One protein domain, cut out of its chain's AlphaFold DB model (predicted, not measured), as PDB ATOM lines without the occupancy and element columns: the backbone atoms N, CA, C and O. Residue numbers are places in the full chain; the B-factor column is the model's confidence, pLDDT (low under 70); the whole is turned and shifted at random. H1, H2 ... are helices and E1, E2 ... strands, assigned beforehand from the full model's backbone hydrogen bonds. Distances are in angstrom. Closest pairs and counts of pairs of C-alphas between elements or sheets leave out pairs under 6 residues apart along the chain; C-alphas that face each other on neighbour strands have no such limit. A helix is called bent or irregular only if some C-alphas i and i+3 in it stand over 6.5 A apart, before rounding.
ATOM      1  N   GLN A  82      65.546  83.345 175.965       94.44
ATOM      2  CA  GLN A  82      65.430  81.917 175.730       94.44
ATOM      3  C   GLN A  82      65.277  81.674 174.233       94.44
ATOM      4  O   GLN A  82      64.366  82.184 173.586       94.44
ATOM      5  N   ARG A  83      66.175  80.880 173.671       95.94
ATOM      6  CA  ARG A  83      66.233  80.566 172.249       95.94
ATOM      7  C   ARG A  83      66.222  79.060 172.055       95.94
ATOM      8  O   ARG A  83      66.735  78.324 172.896       95.94
ATOM      9  N   ALA A  84      65.700  78.608 170.929       96.25
ATOM     10  CA  ALA A  84      65.814  77.221 170.507       96.25
ATOM     11  C   ALA A  84      66.289  77.142 169.059       96.25
ATOM     12  O   ALA A  84      65.784  77.868 168.203       96.25
ATOM     13  N   ILE A  85      67.232  76.244 168.785       96.50
ATOM     14  CA  ILE A  85      67.556  75.809 167.424       96.50
ATOM     15  C   ILE A  85      66.777  74.523 167.184       96.50
ATOM     16  O   ILE A  85      67.025  73.525 167.851       96.50
ATOM     17  N   LEU A  86      65.820  74.562 166.266       95.19
ATOM     18  CA  LEU A  86      64.907  73.470 165.976       95.19
ATOM     19  C   LEU A  86      65.326  72.757 164.697       95.19
ATOM     20  O   LEU A  86      65.455  73.383 163.640       95.19
ATOM     21  N   ILE A  87      65.482  71.440 164.792       93.69
ATOM     22  CA  ILE A  87      65.769  70.575 163.652       93.69
ATOM     23  C   ILE A  87      64.805  69.404 163.600       93.69
ATOM     24  O   ILE A  87      64.438  68.832 164.625       93.69
ATOM     25  N   TYR A  88      64.441  69.013 162.387       91.88
ATOM     26  CA  TYR A  88      63.880  67.698 162.130       91.88
ATOM     27  C   TYR A  88      64.978  66.805 161.559       91.88
ATOM     28  O   TYR A  88      65.662  67.177 160.606       91.88
ATOM     29  N   TYR A  89      65.145  65.632 162.161       90.94
ATOM     30  CA  TYR A  89      66.137  64.646 161.775       90.94
ATOM     31  C   TYR A  89      65.465  63.415 161.139       90.94
ATOM     32  O   TYR A  89      64.829  62.619 161.852       90.94
ATOM     33  N   PRO A  90      65.621  63.221 159.815       85.31
ATOM     34  CA  PRO A  90      65.066  62.078 159.100       85.31
ATOM     35  C   PRO A  90      65.918  60.823 159.351       85.31
ATOM     36  O   PRO A  90      66.855  60.524 158.619       85.31
ATOM     37  N   HIS A  91      65.567  60.040 160.374       79.81
ATOM     38  CA  HIS A  91      66.362  58.870 160.786       79.81
ATOM     39  C   HIS A  91      66.497  57.766 159.709       79.81
ATOM     40  O   HIS A  91      67.424  56.968 159.778       79.81
ATOM     41  N   HIS A  92      65.665  57.760 158.661       77.12
ATOM     42  CA  HIS A  92      65.760  56.804 157.547       77.12
ATOM     43  C   HIS A  92      66.924  57.123 156.594       77.12
ATOM     44  O   HIS A  92      67.298  56.288 155.780       77.12
ATOM     45  N   GLN A  93      67.497  58.323 156.707       79.88
ATOM     46  CA  GLN A  93      68.676  58.791 155.978       79.88
ATOM     47  C   GLN A  93      69.798  59.131 156.971       79.88
ATOM     48  O   GLN A  93      70.508  60.126 156.825       79.88
ATOM     49  N   SER A  94      69.927  58.331 158.036       83.38
ATOM     50  CA  SER A  94      70.852  58.612 159.134       83.38
ATOM     51  C   SER A  94      72.309  58.679 158.690       83.38
ATOM     52  O   SER A  94      73.025  59.571 159.135       83.38
ATOM     53  N   GLU A  95      72.726  57.786 157.792       83.94
ATOM     54  CA  GLU A  95      74.083  57.749 157.240       83.94
ATOM     55  C   GLU A  95      74.458  59.061 156.553       83.94
ATOM     56  O   GLU A  95      75.589  59.522 156.699       83.94
ATOM     57  N   TYR A  96      73.492  59.672 155.860       84.12
ATOM     58  CA  TYR A  96      73.701  60.927 155.161       84.12
ATOM     59  C   TYR A  96      73.657  62.113 156.113       84.12
ATOM     60  O   TYR A  96      74.603  62.867 156.090       84.12
ATOM     61  N   PHE A  97      72.624  62.247 156.964       87.38
ATOM     62  CA  PHE A  97      72.369  63.478 157.737       87.38
ATOM     63  C   PHE A  97      72.982  63.541 159.142       87.38
ATOM     64  O   PHE A  97      72.958  64.586 159.800       87.38
ATOM     65  N   PHE A  98      73.431  62.413 159.698       89.69
ATOM     66  CA  PHE A  98      74.003  62.417 161.045       89.69
ATOM     67  C   PHE A  98      75.327  63.200 161.149       89.69
ATOM     68  O   PHE A  98      75.522  63.884 162.162       89.69
ATOM     69  N   PRO A  99      76.237  63.158 160.153       90.88
ATOM     70  CA  PRO A  99      77.406  64.033 160.124       90.88
ATOM     71  C   PRO A  99      77.055  65.525 160.251       90.88
ATOM     72  O   PRO A  99      77.674  66.232 161.041       90.88
ATOM     73  N   GLU A 100      76.030  65.999 159.553       90.44
ATOM     74  CA  GLU A 100      75.557  67.384 159.531       90.44
ATOM     75  C   GLU A 100      74.945  67.765 160.871       90.44
ATOM     76  O   GLU A 100      75.231  68.843 161.390       90.44
ATOM     77  N   VAL A 101      74.173  66.864 161.489       91.44
ATOM     78  CA  VAL A 101      73.713  67.048 162.873       91.44
ATOM     79  C   VAL A 101      74.904  67.210 163.812       91.44
ATOM     80  O   VAL A 101      74.886  68.089 164.670       91.44
ATOM     81  N   ARG A 102      75.952  66.389 163.670       92.38
ATOM     82  CA  ARG A 102      77.152  66.478 164.514       92.38
ATOM     83  C   ARG A 102      77.893  67.798 164.295       92.38
ATOM     84  O   ARG A 102      78.358  68.382 165.273       92.38
ATOM     85  N   TRP A 103      78.003  68.267 163.055       92.38
ATOM     86  CA  TRP A 103      78.597  69.568 162.746       92.38
ATOM     87  C   TRP A 103      77.784  70.712 163.335       92.38
ATOM     88  O   TRP A 103      78.339  71.549 164.039       92.38
ATOM     89  N   LEU A 104      76.467  70.702 163.141       93.50
ATOM     90  CA  LEU A 104      75.575  71.707 163.705       93.50
ATOM     91  C   LEU A 104      75.603  71.700 165.241       93.50
ATOM     92  O   LEU A 104      75.641  72.762 165.856       93.50
ATOM     93  N   TYR A 105      75.643  70.518 165.859       94.75
ATOM     94  CA  TYR A 105      75.801  70.364 167.304       94.75
ATOM     95  C   TYR A 105      77.117  70.981 167.791       94.75
ATOM     96  O   TYR A 105      77.121  71.703 168.782       94.75
ATOM     97  N   ARG A 106      78.232  70.749 167.084       94.69
ATOM     98  CA  ARG A 106      79.525  71.375 167.406       94.69
ATOM     99  C   ARG A 106      79.457  72.892 167.283       94.69
ATOM    100  O   ARG A 106      79.841  73.576 168.221       94.69
ATOM    101  N   SER A 107      78.900  73.413 166.192       94.44
ATOM    102  CA  SER A 107      78.716  74.857 166.007       94.44
ATOM    103  C   SER A 107      77.858  75.477 167.110       94.44
ATOM    104  O   SER A 107      78.140  76.579 167.570       94.44
ATOM    105  N   TRP A 108      76.822  74.765 167.560       96.00
ATOM    106  CA  TRP A 108      76.016  75.181 168.701       96.00
ATOM    107  C   TRP A 108      76.847  75.230 169.986       96.00
ATOM    108  O   TRP A 108      76.819  76.258 170.652       96.00
ATOM    109  N   VAL A 109      77.619  74.184 170.302       95.88
ATOM    110  CA  VAL A 109      78.497  74.153 171.488       95.88
ATOM    111  C   VAL A 109      79.503  75.305 171.478       95.88
ATOM    112  O   VAL A 109      79.632  75.985 172.490       95.88
ATOM    113  N   GLU A 110      80.155  75.572 170.346       96.25
ATOM    114  CA  GLU A 110      81.089  76.699 170.213       96.25
ATOM    115  C   GLU A 110      80.383  78.045 170.426       96.25
ATOM    116  O   GLU A 110      80.839  78.878 171.202       96.25
ATOM    117  N   MET A 111      79.200  78.237 169.833       95.06
ATOM    118  CA  MET A 111      78.389  79.442 170.047       95.06
ATOM    119  C   MET A 111      78.000  79.632 171.527       95.06
ATOM    120  O   MET A 111      77.839  80.770 171.970       95.06
ATOM    121  N   LEU A 112      77.844  78.557 172.311       94.94
ATOM    122  CA  LEU A 112      77.561  78.673 173.746       94.94
ATOM    123  C   LEU A 112      78.741  79.242 174.549       94.94
ATOM    124  O   LEU A 112      78.497  79.752 175.641       94.94
ATOM    125  N   LEU A 113      79.981  79.172 174.050       94.12
ATOM    126  CA  LEU A 113      81.154  79.725 174.740       94.12
ATOM    127  C   LEU A 113      81.126  81.259 174.762       94.12
ATOM    128  O   LEU A 113      81.460  81.865 175.779       94.12
ATOM    129  N   ASP A 114      80.654  81.865 173.672       93.06
ATOM    130  CA  ASP A 114      80.593  83.320 173.495       93.06
ATOM    131  C   ASP A 114      79.196  83.907 173.771       93.06
ATOM    132  O   ASP A 114      78.967  85.110 173.603       93.06
ATOM    133  N   GLN A 115      78.221  83.083 174.177       91.69
ATOM    134  CA  GLN A 115      76.870  83.581 174.431       91.69
ATOM    135  C   GLN A 115      76.824  84.471 175.689       91.69
ATOM    136  O   GLN A 115      77.482  84.174 176.692       91.69
ATOM    137  N   PRO A 116      75.977  85.518 175.713       92.00
ATOM    138  CA  PRO A 116      75.777  86.314 176.918       92.00
ATOM    139  C   PRO A 116      75.310  85.459 178.114       92.00
ATOM    140  O   PRO A 116      74.464  84.578 177.940       92.00
ATOM    141  N   PRO A 117      75.748  85.747 179.357       89.38
ATOM    142  CA  PRO A 117      75.401  84.935 180.532       89.38
ATOM    143  C   PRO A 117      73.904  84.845 180.849       89.38
ATOM    144  O   PRO A 117      73.478  83.926 181.549       89.38
ATOM    145  N   THR A 118      73.095  85.791 180.366       90.62
ATOM    146  CA  THR A 118      71.633  85.810 180.538       90.62
ATOM    147  C   THR A 118      70.893  85.067 179.425       90.62
ATOM    148  O   THR A 118      69.680  84.887 179.511       90.62
ATOM    149  N   TRP A 119      71.592  84.632 178.376       92.75
ATOM    150  CA  TRP A 119      70.995  83.962 177.228       92.75
ATOM    151  C   TRP A 119      71.070  82.449 177.390       92.75
ATOM    152  O   TRP A 119      72.019  81.900 177.953       92.75
ATOM    153  N   ARG A 120      70.041  81.761 176.906       95.19
ATOM    154  CA  ARG A 120      69.968  80.302 176.868       95.19
ATOM    155  C   ARG A 120      69.535  79.884 175.478       95.19
ATOM    156  O   ARG A 120      68.489  80.324 175.021       95.19
ATOM    157  N   THR A 121      70.312  79.031 174.822       96.44
ATOM    158  CA  THR A 121      69.957  78.443 173.526       96.44
ATOM    159  C   THR A 121      69.898  76.928 173.613       96.44
ATOM    160  O   THR A 121      70.942  76.286 173.668       96.44
ATOM    161  N   ASP A 122      68.703  76.348 173.606       96.88
ATOM    162  CA  ASP A 122      68.544  74.892 173.592       96.88
ATOM    163  C   ASP A 122      68.641  74.345 172.163       96.88
ATOM    164  O   ASP A 122      68.229  74.992 171.194       96.88
ATOM    165  N   PHE A 123      69.190  73.140 172.031       96.69
ATOM    166  CA  PHE A 123      69.278  72.431 170.756       96.69
ATOM    167  C   PHE A 123      68.159  71.398 170.685       96.69
ATOM    168  O   PHE A 123      68.214  70.382 171.369       96.69
ATOM    169  N   VAL A 124      67.111  71.673 169.916       95.38
ATOM    170  CA  VAL A 124      65.868  70.898 169.909       95.38
ATOM    171  C   VAL A 124      65.769  70.063 168.641       95.38
ATOM    172  O   VAL A 124      65.726  70.587 167.531       95.38
ATOM    173  N   ILE A 125      65.680  68.752 168.813       93.94
ATOM    174  CA  ILE A 125      65.666  67.776 167.730       93.94
ATOM    175  C   ILE A 125      64.338  67.029 167.742       93.94
ATOM    176  O   ILE A 125      63.947  66.451 168.754       93.94
ATOM    177  N   PHE A 126      63.674  66.990 166.596       92.00
ATOM    178  CA  PHE A 126      62.524  66.138 166.334       92.00
ATOM    179  C   PHE A 126      62.953  64.959 165.473       92.00
ATOM    180  O   PHE A 126      63.547  65.143 164.413       92.00
ATOM    181  N   THR A 127      62.655  63.736 165.900       88.50
ATOM    182  CA  THR A 127      62.975  62.540 165.114       88.50
ATOM    183  C   THR A 127      62.003  61.408 165.393       88.50
ATOM    184  O   THR A 127      61.417  61.346 166.465       88.50
ATOM    185  N   TYR A 128      61.849  60.475 164.460       79.12
ATOM    186  CA  TYR A 128      60.942  59.346 164.652       79.12
ATOM    187  C   TYR A 128      61.535  58.207 165.490       79.12
ATOM    188  O   TYR A 128      60.779  57.355 165.950       79.12
ATOM    189  N   ASN A 129      62.856  58.182 165.711       76.12
ATOM    190  CA  ASN A 129      63.511  57.129 166.489       76.12
ATOM    191  C   ASN A 129      64.600  57.668 167.425       76.12
ATOM    192  O   ASN A 129      65.425  58.501 167.049       76.12
ATOM    193  N   PHE A 130      64.639  57.137 168.646       72.81
ATOM    194  CA  PHE A 130      65.648  57.473 169.642       72.81
ATOM    195  C   PHE A 130      66.919  56.645 169.409       72.81
ATOM    196  O   PHE A 130      67.066  55.529 169.908       72.81
ATOM    197  N   SER A 131      67.851  57.201 168.638       74.38
ATOM    198  CA  SER A 131      69.132  56.549 168.346       74.38
ATOM    199  C   SER A 131      70.114  56.665 169.518       74.38
ATOM    200  O   SER A 131      70.166  57.690 170.208       74.38
ATOM    201  N   THR A 132      70.947  55.641 169.726       78.50
ATOM    202  CA  THR A 132      72.013  55.643 170.754       78.50
ATOM    203  C   THR A 132      73.000  56.803 170.590       78.50
ATOM    204  O   THR A 132      73.629  57.256 171.544       78.50
ATOM    205  N   GLU A 133      73.116  57.320 169.378       84.81
ATOM    206  CA  GLU A 133      74.017  58.375 168.968       84.81
ATOM    207  C   GLU A 133      73.608  59.727 169.559       84.81
ATOM    208  O   GLU A 133      74.472  60.472 170.012       84.81
ATOM    209  N   PHE A 134      72.307  60.005 169.678       86.88
ATOM    210  CA  PHE A 134      71.816  61.206 170.363       86.88
ATOM    211  C   PHE A 134      72.049  61.152 171.874       86.88
ATOM    212  O   PHE A 134      72.312  62.179 172.495       86.88
ATOM    213  N   ARG A 135      72.038  59.954 172.475       81.69
ATOM    214  CA  ARG A 135      72.456  59.792 173.877       81.69
ATOM    215  C   ARG A 135      73.947  60.042 174.063       81.69
ATOM    216  O   ARG A 135      74.325  60.665 175.048       81.69
ATOM    217  N   LYS A 136      74.792  59.608 173.121       87.38
ATOM    218  CA  LYS A 136      76.232  59.930 173.139       87.38
ATOM    219  C   LYS A 136      76.484  61.441 173.048       87.38
ATOM    220  O   LYS A 136      77.490  61.906 173.564       87.38
ATOM    221  N   LEU A 137      75.564  62.191 172.433       89.12
ATOM    222  CA  LEU A 137      75.559  63.659 172.423       89.12
ATOM    223  C   LEU A 137      74.950  64.289 173.694       89.12
ATOM    224  O   LEU A 137      74.881  65.507 173.789       89.12
ATOM    225  N   GLY A 138      74.496  63.500 174.671       89.56
ATOM    226  CA  GLY A 138      73.915  64.013 175.918       89.56
ATOM    227  C   GLY A 138      72.501  64.588 175.779       89.56
ATOM    228  O   GLY A 138      72.053  65.324 176.656       89.56
ATOM    229  N   CYS A 139      71.784  64.274 174.696       91.50
ATOM    230  CA  CYS A 139      70.431  64.779 174.477       91.50
ATOM    231  C   CYS A 139      69.408  64.112 175.407       91.50
ATOM    232  O   CYS A 139      69.394  62.889 175.566       91.50
ATOM    233  N   VAL A 140      68.508  64.917 175.979       89.25
ATOM    234  CA  VAL A 140      67.467  64.464 176.915       89.25
ATOM    235  C   VAL A 140      66.065  64.644 176.336       89.25
ATOM    236  O   VAL A 140      65.807  65.583 175.590       89.25
ATOM    237  N   ASN A 141      65.120  63.779 176.701       87.62
ATOM    238  CA  ASN A 141      63.710  63.968 176.356       87.62
ATOM    239  C   ASN A 141      62.977  64.598 177.546       87.62
ATOM    240  O   ASN A 141      62.449  63.901 178.407       87.62
ATOM    241  N   ARG A 142      63.004  65.930 177.630       87.88
ATOM    242  CA  ARG A 142      62.162  66.700 178.552       87.88
ATOM    243  C   ARG A 142      61.994  68.128 178.068       87.88
ATOM    244  O   ARG A 142      62.931  68.724 177.527       87.88
ATOM    245  N   ILE A 143      60.819  68.691 178.316       89.81
ATOM    246  CA  ILE A 143      60.580  70.115 178.085       89.81
ATOM    247  C   ILE A 143      61.335  70.901 179.144       89.81
ATOM    248  O   ILE A 143      61.520  70.446 180.279       89.81
ATOM    249  N   ARG A 144      61.817  72.064 178.734       91.56
ATOM    250  CA  ARG A 144      62.460  73.011 179.627       91.56
ATOM    251  C   ARG A 144      61.457  73.438 180.707       91.56
ATOM    252  O   ARG A 144      60.288  73.649 180.410       91.56
ATOM    253  N   GLN A 145      61.889  73.471 181.959       89.12
ATOM    254  CA  GLN A 145      60.991  73.813 183.071       89.12
ATOM    255  C   GLN A 145      61.109  75.297 183.417       89.12
ATOM    256  O   GLN A 145      60.101  75.992 183.509       89.12
ATOM    257  N   ASP A 146      62.347  75.800 183.459       89.00
ATOM    258  CA  ASP A 146      62.657  77.123 184.001       89.00
ATOM    259  C   ASP A 146      63.472  77.983 183.024       89.00
ATOM    260  O   ASP A 146      64.089  77.489 182.067       89.00
ATOM    261  N   LYS A 147      63.498  79.303 183.245       89.25
ATOM    262  CA  LYS A 147      64.261  80.233 182.394       89.25
ATOM    263  C   LYS A 147      65.760  80.149 182.649       89.25
ATOM    264  O   LYS A 147      66.546  80.379 181.735       89.25
ATOM    265  N   GLU A 148      66.148  79.736 183.842       89.06
ATOM    266  CA  GLU A 148      67.522  79.704 184.336       89.06
ATOM    267  C   GLU A 148      68.260  78.431 183.913       89.06
ATOM    268  O   GLU A 148      69.494  78.429 183.873       89.06
ATOM    269  N   GLU A 149      67.508  77.381 183.554       91.31
ATOM    270  CA  GLU A 149      68.028  76.075 183.148       91.31
ATOM    271  C   GLU A 149      69.157  76.233 182.106       91.31
ATOM    272  O   GLU A 149      69.039  77.046 181.183       91.31
ATOM    273  N   PRO A 150      70.283  75.511 182.214       93.19
ATOM    274  CA  PRO A 150      71.350  75.633 181.229       93.19
ATOM    275  C   PRO A 150      70.877  75.251 179.823       93.19
ATOM    276  O   PRO A 150      69.856  74.585 179.636       93.19
ATOM    277  N   SER A 151      71.645  75.692 178.831       95.56
ATOM    278  CA  SER A 151      71.456  75.288 177.443       95.56
ATOM    279  C   SER A 151      71.742  73.803 177.279       95.56
ATOM    280  O   SER A 151      72.859  73.372 177.556       95.56
ATOM    281  N   ILE A 152      70.753  73.020 176.845       94.88
ATOM    282  CA  ILE A 152      70.916  71.570 176.659       94.88
ATOM    283  C   ILE A 152      70.338  71.082 175.332       94.88
ATOM    284  O   ILE A 152      69.474  71.720 174.727       94.88
ATOM    285  N   CYS A 153      70.799  69.906 174.902       95.56
ATOM    286  CA  CYS A 153      70.192  69.196 173.787       95.56
ATOM    287  C   CYS A 153      68.910  68.485 174.236       95.56
ATOM    288  O   CYS A 153      68.912  67.716 175.201       95.56
ATOM    289  N   ARG A 154      67.816  68.720 173.514       93.44
ATOM    290  CA  ARG A 154      66.501  68.129 173.745       93.44
ATOM    291  C   ARG A 154      66.069  67.324 172.533       93.44
ATOM    292  O   ARG A 154      66.173  67.800 171.409       93.44
ATOM    293  N   LEU A 155      65.554  66.125 172.766       91.56
ATOM    294  CA  LEU A 155      65.127  65.208 171.714       91.56
ATOM    295  C   LEU A 155      63.667  64.807 171.927       91.56
ATOM    296  O   LEU A 155      63.331  64.220 172.955       91.56
ATOM    297  N   PHE A 156      62.822  65.082 170.938       89.12
ATOM    298  CA  PHE A 156      61.398  64.767 170.936       89.12
ATOM    299  C   PHE A 156      61.063  63.782 169.824       89.12
ATOM    300  O   PHE A 156      61.588  63.867 168.711       89.12
ATOM    301  N   LEU A 157      60.163  62.846 170.131       85.00
ATOM    302  CA  LEU A 157      59.687  61.910 169.123       85.00
ATOM    303  C   LEU A 157      58.701  62.613 168.195       85.00
ATOM    304  O   LEU A 157      57.764  63.245 168.670       85.00
ATOM    305  N   TYR A 158      58.909  62.488 166.892       84.31
ATOM    306  CA  TYR A 158      58.054  63.050 165.859       84.31
ATOM    307  C   TYR A 158      57.733  62.016 164.801       84.31
ATOM    308  O   TYR A 158      58.626  61.364 164.267       84.31
ATOM    309  N   VAL A 159      56.456  61.904 164.465       77.88
ATOM    310  CA  VAL A 159      55.986  60.981 163.437       77.88
ATOM    311  C   VAL A 159      55.913  61.715 162.097       77.88
ATOM    312  O   VAL A 159      55.105  62.623 161.988       77.88
ATOM    313  N   PRO A 160      56.663  61.346 161.058       79.75
ATOM    314  CA  PRO A 160      56.565  61.971 159.737       79.75
ATOM    315  C   PRO A 160      55.147  61.925 159.163       79.75
ATOM    316  O   PRO A 160      54.472  60.905 159.309       79.75
ATOM    317  N   ILE A 161      54.695  62.988 158.485       77.19
ATOM    318  CA  ILE A 161      53.327  63.078 157.930       77.19
ATOM    319  C   ILE A 161      53.041  61.906 156.994       77.19
ATOM    320  O   ILE A 161      51.969  61.305 157.065       77.19
ATOM    321  N   GLN A 162      54.025  61.551 156.166       72.69
ATOM    322  CA  GLN A 162      53.935  60.427 155.240       72.69
ATOM    323  C   GLN A 162      53.519  59.130 155.946       72.69
ATOM    324  O   GLN A 162      52.718  58.390 155.404       72.69
ATOM    325  N   PHE A 163      53.959  58.884 157.184       70.75
ATOM    326  CA  PHE A 163      53.629  57.658 157.923       70.75
ATOM    327  C   PHE A 163      52.259  57.697 158.619       70.75
ATOM    328  O   PHE A 163      51.878  56.720 159.263       70.75
ATOM    329  N   ARG A 164      51.521  58.809 158.534       68.31
ATOM    330  CA  ARG A 164      50.225  58.995 159.212       68.31
ATOM    331  C   ARG A 164      49.028  58.795 158.289       68.31
ATOM    332  O   ARG A 164      47.929  58.521 158.771       68.31
ATOM    333  N   THR A 165      49.207  58.965 156.983       62.09
ATOM    334  CA  THR A 165      48.125  58.842 156.005       62.09
ATOM    335  C   THR A 165      47.878  57.359 155.696       62.09
ATOM    336  O   THR A 165      48.790  56.594 155.400       62.09
ATOM    337  N   LYS A 166      46.620  56.916 155.803       51.78
ATOM    338  CA  LYS A 166      46.200  55.498 155.751       51.78
ATOM    339  C   LYS A 166      46.322  54.814 154.372       51.78
ATOM    340  O   LYS A 166      45.831  53.704 154.216       51.78
ATOM    341  N   ASN A 167      46.991  55.432 153.398       45.72
ATOM    342  CA  ASN A 167      47.179  54.906 152.039       45.72
ATOM    343  C   ASN A 167      48.624  54.451 151.757       45.72
ATOM    344  O   ASN A 167      49.082  54.497 150.618       45.72
ATOM    345  N   HIS A 175      56.459  48.462 161.109       47.97
ATOM    346  CA  HIS A 175      57.348  48.107 162.215       47.97
ATOM    347  C   HIS A 175      58.134  49.280 162.819       47.97
ATOM    348  O   HIS A 175      58.649  49.145 163.923       47.97
ATOM    349  N   ALA A 176      58.218  50.445 162.166       45.38
ATOM    350  CA  ALA A 176      59.034  51.560 162.662       45.38
ATOM    351  C   ALA A 176      58.489  52.141 163.981       45.38
ATOM    352  O   ALA A 176      59.254  52.524 164.868       45.38
ATOM    353  N   PHE A 177      57.162  52.157 164.144       51.78
ATOM    354  CA  PHE A 177      56.523  52.537 165.406       51.78
ATOM    355  C   PHE A 177      56.715  51.489 166.492       51.78
ATOM    356  O   PHE A 177      56.880  51.846 167.657       51.78
ATOM    357  N   ASP A 178      56.684  50.211 166.121       56.97
ATOM    358  CA  ASP A 178      56.920  49.114 167.053       56.97
ATOM    359  C   ASP A 178      58.374  49.112 167.519       56.97
ATOM    360  O   ASP A 178      58.629  48.878 168.695       56.97
ATOM    361  N   ASP A 179      59.320  49.470 166.651       57.06
ATOM    362  CA  ASP A 179      60.731  49.625 166.995       57.06
ATOM    363  C   ASP A 179      60.973  50.840 167.881       57.06
ATOM    364  O   ASP A 179      61.607  50.693 168.922       57.06
ATOM    365  N   ALA A 180      60.389  52.001 167.567       55.03
ATOM    366  CA  ALA A 180      60.433  53.148 168.469       55.03
ATOM    367  C   ALA A 180      59.834  52.787 169.841       55.03
ATOM    368  O   ALA A 180      60.442  53.076 170.868       55.03
ATOM    369  N   LYS A 181      58.692  52.082 169.886       59.00
ATOM    370  CA  LYS A 181      58.064  51.597 171.132       59.00
ATOM    371  C   LYS A 181      58.906  50.569 171.878       59.00
ATOM    372  O   LYS A 181      58.990  50.632 173.101       59.00
ATOM    373  N   ARG A 182      59.559  49.650 171.171       62.94
ATOM    374  CA  ARG A 182      60.454  48.632 171.733       62.94
ATOM    375  C   ARG A 182      61.704  49.268 172.334       62.94
ATOM    376  O   ARG A 182      62.079  48.947 173.457       62.94
ATOM    377  N   VAL A 183      62.306  50.206 171.609       57.38
ATOM    378  CA  VAL A 183      63.438  51.017 172.055       57.38
ATOM    379  C   VAL A 183      63.023  51.847 173.277       57.38
ATOM    380  O   VAL A 183      63.704  51.780 174.299       57.38
ATOM    381  N   MET A 184      61.855  52.502 173.243       58.38
ATOM    382  CA  MET A 184      61.263  53.199 174.396       58.38
ATOM    383  C   MET A 184      61.111  52.279 175.617       58.38
ATOM    384  O   MET A 184      61.505  52.663 176.714       58.38
ATOM    385  N   ALA A 185      60.604  51.057 175.436       58.16
ATOM    386  CA  ALA A 185      60.412  50.088 176.518       58.16
ATOM    387  C   ALA A 185      61.730  49.520 177.079       58.16
ATOM    388  O   ALA A 185      61.787  49.114 178.239       58.16
ATOM    389  N   SER A 186      62.796  49.492 176.273       59.72
ATOM    390  CA  SER A 186      64.116  49.008 176.699       59.72
ATOM    391  C   SER A 186      64.853  49.988 177.620       59.72
ATOM    392  O   SER A 186      65.715  49.580 178.402       59.72
ATOM    393  N   TYR A 187      64.496  51.273 177.573       58.28
ATOM    394  CA  TYR A 187      65.146  52.312 178.356       58.28
ATOM    395  C   TYR A 187      64.440  52.514 179.701       58.28
ATOM    396  O   TYR A 187      63.480  53.266 179.817       58.28
ATOM    397  N   LYS A 188      64.975  51.885 180.752       53.47
ATOM    398  CA  LYS A 188      64.502  52.009 182.148       53.47
ATOM    399  C   LYS A 188      64.838  53.350 182.829       53.47
ATOM    400  O   LYS A 188      64.571  53.505 184.015       53.47
ATOM    401  N   ASP A 189      65.434  54.302 182.110       49.12
ATOM    402  CA  ASP A 189      66.143  55.438 182.719       49.12
ATOM    403  C   ASP A 189      65.296  56.667 183.059       49.12
ATOM    404  O   ASP A 189      65.830  57.597 183.658       49.12
ATOM    405  N   MET A 190      64.003  56.732 182.733       49.50
ATOM    406  CA  MET A 190      63.177  57.862 183.174       49.50
ATOM    407  C   MET A 190      61.793  57.391 183.608       49.50
ATOM    408  O   MET A 190      61.011  56.846 182.834       49.50
ATOM    409  N   ASN A 191      61.519  57.604 184.892       46.34
ATOM    410  CA  ASN A 191      60.237  57.401 185.545       46.34
ATOM    411  C   ASN A 191      59.256  58.474 185.024       46.34
ATOM    412  O   ASN A 191      59.090  59.520 185.640       46.34
ATOM    413  N   GLY A 192      58.693  58.277 183.832       52.09
ATOM    414  CA  GLY A 192      57.774  59.230 183.207       52.09
ATOM    415  C   GLY A 192      57.736  59.078 181.691       52.09
ATOM    416  O   GLY A 192      58.770  58.946 181.048       52.09
ATOM    417  N   SER A 193      56.529  59.069 181.125       60.22
ATOM    418  CA  SER A 193      56.266  58.986 179.685       60.22
ATOM    419  C   SER A 193      57.200  59.881 178.858       60.22
ATOM    420  O   SER A 193      57.293  61.078 179.121       60.22
ATOM    421  N   PHE A 194      57.839  59.321 177.825       68.44
ATOM    422  CA  PHE A 194      58.566  60.103 176.819       68.44
ATOM    423  C   PHE A 194      57.632  61.125 176.163       68.44
ATOM    424  O   PHE A 194      56.453  60.851 175.922       68.44
ATOM    425  N   ILE A 195      58.173  62.296 175.838       73.69
ATOM    426  CA  ILE A 195      57.440  63.351 175.152       73.69
ATOM    427  C   ILE A 195      57.470  63.082 173.646       73.69
ATOM    428  O   ILE A 195      58.533  63.106 173.012       73.69
ATOM    429  N   SER A 196      56.285  62.821 173.090       70.19
ATOM    430  CA  SER A 196      56.034  62.623 171.662       70.19
ATOM    431  C   SER A 196      55.155  63.730 171.091       70.19
ATOM    432  O   SER A 196      54.222  64.189 171.749       70.19
ATOM    433  N   VAL A 197      55.413  64.099 169.841       72.06
ATOM    434  CA  VAL A 197      54.716  65.140 169.095       72.06
ATOM    435  C   VAL A 197      54.236  64.592 167.748       72.06
ATOM    436  O   VAL A 197      55.046  64.053 166.991       72.06
ATOM    437  N   PRO A 198      52.962  64.786 167.378       58.47
ATOM    438  CA  PRO A 198      51.815  65.083 168.230       58.47
ATOM    439  C   PRO A 198      51.383  63.820 168.991       58.47
ATOM    440  O   PRO A 198      51.628  62.693 168.552       58.47
ATOM    441  N   LEU A 199      50.705  63.988 170.126       59.50
ATOM    442  CA  LEU A 199      49.959  62.882 170.722       59.50
ATOM    443  C   LEU A 199      48.783  62.589 169.782       59.50
ATOM    444  O   LEU A 199      47.830  63.351 169.744       59.50
ATOM    445  N   VAL A 200      48.836  61.497 169.013       54.91
ATOM    446  CA  VAL A 200      47.789  61.129 168.025       54.91
ATOM    447  C   VAL A 200      46.381  61.066 168.649       54.91
ATOM    448  O   VAL A 200      45.376  61.220 167.961       54.91
ATOM    449  N   ASN A 201      46.308  60.862 169.967       53.88
ATOM    450  CA  ASN A 201      45.064  60.776 170.727       53.88
ATOM    451  C   ASN A 201      44.493  62.142 171.150       53.88
ATOM    452  O   ASN A 201      43.365  62.190 171.637       53.88
ATOM    453  N   ASP A 202      45.245  63.229 170.984       61.22
ATOM    454  CA  ASP A 202      44.815  64.583 171.309       61.22
ATOM    455  C   ASP A 202      44.316  65.298 170.047       61.22
ATOM    456  O   ASP A 202      45.089  65.691 169.175       61.22
ATOM    457  N   LYS A 203      42.995  65.463 169.953       62.25
ATOM    458  CA  LYS A 203      42.339  66.135 168.823       62.25
ATOM    459  C   LYS A 203      42.589  67.646 168.795       62.25
ATOM    460  O   LYS A 203      42.298  68.258 167.773       62.25
ATOM    461  N   GLU A 204      43.080  68.245 169.882       64.50
ATOM    462  CA  GLU A 204      43.418  69.672 169.916       64.50
ATOM    463  C   GLU A 204      44.776  69.940 169.262       64.50
ATOM    464  O   GLU A 204      44.928  70.925 168.542       64.50
ATOM    465  N   THR A 205      45.757  69.051 169.462       61.47
ATOM    466  CA  THR A 205      47.091  69.185 168.854       61.47
ATOM    467  C   THR A 205      47.242  68.446 167.525       61.47
ATOM    468  O   THR A 205      48.052  68.863 166.692       61.47
ATOM    469  N   PHE A 206      46.474  67.377 167.285       68.00
ATOM    470  CA  PHE A 206      46.511  66.617 166.037       68.00
ATOM    471  C   PHE A 206      45.304  66.910 165.136       68.00
ATOM    472  O   PHE A 206      44.205  66.392 165.337       68.00
ATOM    473  N   ASP A 207      45.547  67.663 164.063       74.12
ATOM    474  CA  ASP A 207      44.588  67.853 162.974       74.12
ATOM    475  C   ASP A 207      44.912  66.908 161.804       74.12
ATOM    476  O   ASP A 207      45.799  67.153 160.973       74.12
ATOM    477  N   GLY A 208      44.175  65.795 161.749       69.81
ATOM    478  CA  GLY A 208      44.310  64.795 160.690       69.81
ATOM    479  C   GLY A 208      43.938  65.324 159.302       69.81
ATOM    480  O   GLY A 208      44.611  64.979 158.335       69.81
ATOM    481  N   LYS A 209      42.936  66.210 159.200       77.25
ATOM    482  CA  LYS A 209      42.516  66.798 157.915       77.25
ATOM    483  C   LYS A 209      43.577  67.754 157.386       77.25
ATOM    484  O   LYS A 209      43.904  67.723 156.203       77.25
ATOM    485  N   ARG A 210      44.161  68.570 158.268       82.12
ATOM    486  CA  ARG A 210      45.311  69.416 157.928       82.12
ATOM    487  C   ARG A 210      46.509  68.575 157.507       82.12
ATOM    488  O   ARG A 210      47.150  68.913 156.519       82.12
ATOM    489  N   SER A 211      46.811  67.495 158.228       74.75
ATOM    490  CA  SER A 211      47.925  66.597 157.888       74.75
ATOM    491  C   SER A 211      47.753  65.978 156.497       74.75
ATOM    492  O   SER A 211      48.699  65.963 155.715       74.75
ATOM    493  N   GLU A 212      46.543  65.517 156.172       75.19
ATOM    494  CA  GLU A 212      46.193  64.983 154.851       75.19
ATOM    495  C   GLU A 212      46.316  66.057 153.763       75.19
ATOM    496  O   GLU A 212      47.029  65.854 152.782       75.19
ATOM    497  N   SER A 213      45.751  67.247 153.988       82.19
ATOM    498  CA  SER A 213      45.853  68.375 153.055       82.19
ATOM    499  C   SER A 213      47.301  68.822 152.818       82.19
ATOM    500  O   SER A 213      47.695  69.080 151.679       82.19
ATOM    501  N   LEU A 214      48.125  68.886 153.869       79.56
ATOM    502  CA  LEU A 214      49.551  69.191 153.750       79.56
ATOM    503  C   LEU A 214      50.262  68.132 152.915       79.56
ATOM    504  O   LEU A 214      51.040  68.483 152.033       79.56
ATOM    505  N   TYR A 215      49.988  66.851 153.161       77.06
ATOM    506  CA  TYR A 215      50.585  65.775 152.383       77.06
ATOM    507  C   TYR A 215      50.194  65.865 150.905       77.06
ATOM    508  O   TYR A 215      51.065  65.850 150.043       77.06
ATOM    509  N   GLU A 216      48.913  66.030 150.588       79.44
ATOM    510  CA  GLU A 216      48.450  66.130 149.199       79.44
ATOM    511  C   GLU A 216      49.098  67.297 148.445       79.44
ATOM    512  O   GLU A 216      49.574  67.120 147.322       79.44
ATOM    513  N   ASN A 217      49.168  68.473 149.076       84.25
ATOM    514  CA  ASN A 217      49.650  69.694 148.428       84.25
ATOM    515  C   ASN A 217      51.177  69.842 148.454       84.25
ATOM    516  O   ASN A 217      51.740  70.509 147.587       84.25
ATOM    517  N   LEU A 218      51.859  69.244 149.436       81.00
ATOM    518  CA  LEU A 218      53.289  69.446 149.684       81.00
ATOM    519  C   LEU A 218      54.096  68.138 149.719       81.00
ATOM    520  O   LEU A 218      55.248  68.166 150.139       81.00
ATOM    521  N   ARG A 219      53.568  67.001 149.241       75.50
ATOM    522  CA  ARG A 219      54.323  65.725 149.187       75.50
ATOM    523  C   ARG A 219      55.664  65.818 148.456       75.50
ATOM    524  O   ARG A 219      56.574  65.059 148.760       75.50
ATOM    525  N   SER A 220      55.784  66.710 147.470       74.69
ATOM    526  CA  SER A 220      57.027  66.928 146.719       74.69
ATOM    527  C   SER A 220      58.015  67.836 147.454       74.69
ATOM    528  O   SER A 220      59.175  67.938 147.058       74.69
ATOM    529  N   TYR A 221      57.577  68.506 148.520       78.94
ATOM    530  CA  TYR A 221      58.424  69.359 149.330       78.94
ATOM    531  C   TYR A 221      59.161  68.513 150.372       78.94
ATOM    532  O   TYR A 221      58.610  68.147 151.408       78.94
ATOM    533  N   GLY A 222      60.443  68.237 150.116       75.81
ATOM    534  CA  GLY A 222      61.277  67.359 150.954       75.81
ATOM    535  C   GLY A 222      61.485  67.808 152.409       75.81
ATOM    536  O   GLY A 222      62.065  67.069 153.195       75.81
ATOM    537  N   TYR A 223      60.999  68.995 152.783       82.06
ATOM    538  CA  TYR A 223      61.135  69.589 154.118       82.06
ATOM    539  C   TYR A 223      59.776  69.790 154.810       82.06
ATOM    540  O   TYR A 223      59.643  70.601 155.732       82.06
ATOM    541  N   ILE A 224      58.736  69.080 154.364       84.94
ATOM    542  CA  ILE A 224      57.387  69.199 154.928       84.94
ATOM    543  C   ILE A 224      57.363  68.890 156.432       84.94
ATOM    544  O   ILE A 224      56.780  69.646 157.210       84.94
ATOM    545  N   ASP A 225      58.077  67.848 156.859       85.31
ATOM    546  CA  ASP A 225      58.136  67.432 158.261       85.31
ATOM    547  C   ASP A 225      58.831  68.480 159.138       85.31
ATOM    548  O   ASP A 225      58.330  68.803 160.209       85.31
ATOM    549  N   SER A 226      59.916  69.099 158.664       87.50
ATOM    550  CA  SER A 226      60.596  70.185 159.391       87.50
ATOM    551  C   SER A 226      59.746  71.448 159.562       87.50
ATOM    552  O   SER A 226      59.924  72.178 160.535       87.50
ATOM    553  N   ILE A 227      58.809  71.720 158.647       86.56
ATOM    554  CA  ILE A 227      57.820  72.790 158.843       86.56
ATOM    555  C   ILE A 227      56.773  72.331 159.852       86.56
ATOM    556  O   ILE A 227      56.411  73.063 160.773       86.56
ATOM    557  N   ASN A 228      56.276  71.109 159.693       86.00
ATOM    558  CA  ASN A 228      55.163  70.631 160.489       86.00
ATOM    559  C   ASN A 228      55.541  70.382 161.958       86.00
ATOM    560  O   ASN A 228      54.705  70.591 162.837       86.00
ATOM    561  N   THR A 229      56.808  70.071 162.254       88.12
ATOM    562  CA  THR A 229      57.337  70.036 163.627       88.12
ATOM    563  C   THR A 229      57.200  71.372 164.350       88.12
ATOM    564  O   THR A 229      57.030  71.377 165.564       88.12
ATOM    565  N   ILE A 230      57.227  72.505 163.635       87.88
ATOM    566  CA  ILE A 230      57.007  73.817 164.258       87.88
ATOM    567  C   ILE A 230      55.542  73.945 164.692       87.88
ATOM    568  O   ILE A 230      55.234  74.369 165.801       87.88
ATOM    569  N   TYR A 231      54.611  73.560 163.828       86.44
ATOM    570  CA  TYR A 231      53.198  73.688 164.161       86.44
ATOM    571  C   TYR A 231      52.792  72.735 165.293       86.44
ATOM    572  O   TYR A 231      52.244  73.155 166.306       86.44
ATOM    573  N   GLU A 232      53.101  71.448 165.149       83.31
ATOM    574  CA  GLU A 232      52.638  70.413 166.081       83.31
ATOM    575  C   GLU A 232      53.464  70.377 167.368       83.31
ATOM    576  O   GLU A 232      52.960  70.041 168.440       83.31
ATOM    577  N   GLY A 233      54.742  70.745 167.276       85.81
ATOM    578  CA  GLY A 233      55.660  70.803 168.407       85.81
ATOM    579  C   GLY A 233      55.563  72.083 169.216       85.81
ATOM    580  O   GLY A 233      56.296  72.191 170.196       85.81
ATOM    581  N   TYR A 234      54.679  73.023 168.863       87.81
ATOM    582  CA  TYR A 234      54.602  74.353 169.478       87.81
ATOM    583  C   TYR A 234      54.658  74.315 171.008       87.81
ATOM    584  O   TYR A 234      55.435  75.029 171.635       87.81
ATOM    585  N   TRP A 235      53.907  73.412 171.633       86.12
ATOM    586  CA  TRP A 235      53.849  73.281 173.086       86.12
ATOM    587  C   TRP A 235      55.190  72.898 173.743       86.12
ATOM    588  O   TRP A 235      55.412  73.253 174.900       86.12
ATOM    589  N   THR A 236      56.095  72.229 173.020       89.50
ATOM    590  CA  THR A 236      57.436  71.852 173.510       89.50
ATOM    591  C   THR A 236      58.409  73.027 173.550       89.50
ATOM    592  O   THR A 236      59.399  72.989 174.283       89.50
ATOM    593  N   PHE A 237      58.125  74.080 172.781       90.00
ATOM    594  CA  PHE A 237      58.983  75.249 172.648       90.00
ATOM    595  C   PHE A 237      58.243  76.583 172.844       90.00
ATOM    596  O   PHE A 237      58.801  77.650 172.614       90.00
ATOM    597  N   LYS A 238      57.016  76.550 173.369       90.50
ATOM    598  CA  LYS A 238      56.210  77.747 173.666       90.50
ATOM    599  C   LYS A 238      56.868  78.722 174.647       90.50
ATOM    600  O   LYS A 238      56.441  79.863 174.747       90.50
ATOM    601  N   MET A 239      57.848  78.252 175.419       91.00
ATOM    602  CA  MET A 239      58.531  79.054 176.433       91.00
ATOM    603  C   MET A 239      59.776  79.782 175.926       91.00
ATOM    604  O   MET A 239      60.367  80.535 176.695       91.00
ATOM    605  N   TYR A 240      60.227  79.504 174.702       94.88
ATOM    606  CA  TYR A 240      61.351  80.234 174.126       94.88
ATOM    607  C   TYR A 240      60.838  81.538 173.522       94.88
ATOM    608  O   TYR A 240      59.793  81.561 172.877       94.88
ATOM    609  N   ASP A 241      61.607  82.605 173.700       94.62
ATOM    610  CA  ASP A 241      61.332  83.906 173.097       94.62
ATOM    611  C   ASP A 241      61.598  83.867 171.583       94.62
ATOM    612  O   ASP A 241      60.894  84.502 170.801       94.62
ATOM    613  N   PHE A 242      62.595  83.078 171.158       94.81
ATOM    614  CA  PHE A 242      62.966  82.923 169.753       94.81
ATOM    615  C   PHE A 242      63.177  81.459 169.375       94.81
ATOM    616  O   PHE A 242      63.853  80.705 170.075       94.81
ATOM    617  N   VAL A 243      62.665  81.068 168.210       94.56
ATOM    618  CA  VAL A 243      62.884  79.737 167.638       94.56
ATOM    619  C   VAL A 243      63.490  79.895 166.253       94.56
ATOM    620  O   VAL A 243      62.890  80.490 165.362       94.56
ATOM    621  N   LEU A 244      64.689  79.350 166.078       94.06
ATOM    622  CA  LEU A 244      65.368  79.251 164.797       94.06
ATOM    623  C   LEU A 244      65.193  77.831 164.271       94.06
ATOM    624  O   LEU A 244      65.797  76.904 164.798       94.06
ATOM    625  N   ARG A 245      64.400  77.647 163.218       92.00
ATOM    626  CA  ARG A 245      64.335  76.360 162.516       92.00
ATOM    627  C   ARG A 245      65.423  76.291 161.453       92.00
ATOM    628  O   ARG A 245      65.594  77.238 160.690       92.00
ATOM    629  N   THR A 246      66.106  75.154 161.371       88.50
ATOM    630  CA  THR A 246      67.069  74.867 160.305       88.50
ATOM    631  C   THR A 246      66.800  73.515 159.651       88.50
ATOM    632  O   THR A 246      66.369  72.560 160.300       88.50
ATOM    633  N   ASP A 247      67.037  73.466 158.341       83.44
ATOM    634  CA  ASP A 247      66.904  72.274 157.513       83.44
ATOM    635  C   ASP A 247      68.271  71.649 157.281       83.44
ATOM    636  O   ASP A 247      69.171  72.275 156.725       83.44
TER     637      ASP A 247
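This is residues 82 to 167 and 175 to 247 of the 255 residues of the protein "Hypothetical protein" of Rotaria sp. Silwood2 (UniProt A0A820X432). A strongly twisted sheet of four strands forms the middle layer, with the long, kinked helix H1 over one face and the shorter H5 over the other. H3 and H4 lie off the sheet, joined by a long stretch, residues 187 to 207, with no named element. The printed part has 159 residues, with six named helices and four named strands in the order E1 H1 E2 H2 E3 H3 H4 H5 H6 E4; its class is mixed, helices and strands. The sheet's order is E3 E2 E1 E4, all parallel. The whole is compact, with a radius of gyration of the C-alphas of 15.8 A, and spans 49 by 34 by 33 A.

Begin at E1, residues 82 to 89, an inner strand. Its parallel neighbour is E2, residues 119 to 127, at 19 degrees; look for N 85 and O 122, 2.9 A apart. Between them in the chain, H1, residues 91 to 113, is on the sheet at a height of 9.6 A, over E2 and E1, and runs along the strands, at 2 degrees to E1 on the local plane; its closest C-alphas to E2 are those of His 91 and Thr 127, 6.6 A. H1 has a kink of 70 degrees near residue 98 and is irregular, with C-alphas 92 and 95 8.4 A apart. Next come H2, residues 132 to 136, which only grazes the sheet and is near H1, and the edge strand E3, residues 153 to 158, parallel to E2 at 32 degrees, with N 156 and O 125 2.8 A apart. E1, H1, E2 and E2, H2, E3 are strand-helix-strand units, parallel neighbour strands joined through a helix, with right-handed crossovers. H3, residues 175 to 186, and H4, residues 208 to 218, are not on the sheet and are apart. H5, residues 224 to 232, is on the face opposite H1, which gives three layers, helices on both faces of a sheet. Its height is 8.3 A, it lies over E1 and only just not over E2, on which 2 of its C-alphas fall, and it runs slantwise to the strands, at 39 degrees to E1 on the local plane; the closest C-alphas of H5 and E1 are those of Ser 226 and Tyr 88, 4.9 A. H4 and H5 are close but not clearly touching, with C-alphas 218 and 224 6.7 A apart. H6, residues 234 to 237, only grazes the sheet, and the edge strand E4, residues 242 to 246, is parallel to E1 at 22 degrees, with N 244 and O 84 2.8 A apart. Every O i to N i+4 pair is within hydrogen-bond range in H2, H3 and H4, against 14 of 19 in H1 and 3 of 5 in H5; H6 is too short for such a pair.

Find C-alpha 82 at (65.430, 81.917, 175.730); E1 runs 22.2 A from there. H1 covers 29.1 A, E2 25.9 A and E3 15.7 A. H3 begins at C-alpha 175, (57.348, 48.107, 162.215), and covers 16.0 A; H4 covers 14.9 A, H5 12.2 A and E4 13.1 A, ending at C-alpha 246, (67.069, 74.867, 160.305).

The two C-alphas farthest apart, those of Pro 117 and Asn 167, are 50.1 A apart. Residues 168 to 174 are not printed, and C-alphas 167 and 175 are 15.9 A apart across this cut. Of the links printed whole, H2 to E3 and H3 to H4 are long and the others tight. The mean pLDDT of the printed part is 80.9; it is under 70 in residues 164 to 167, 175 to 194, 198 to 206 and 208.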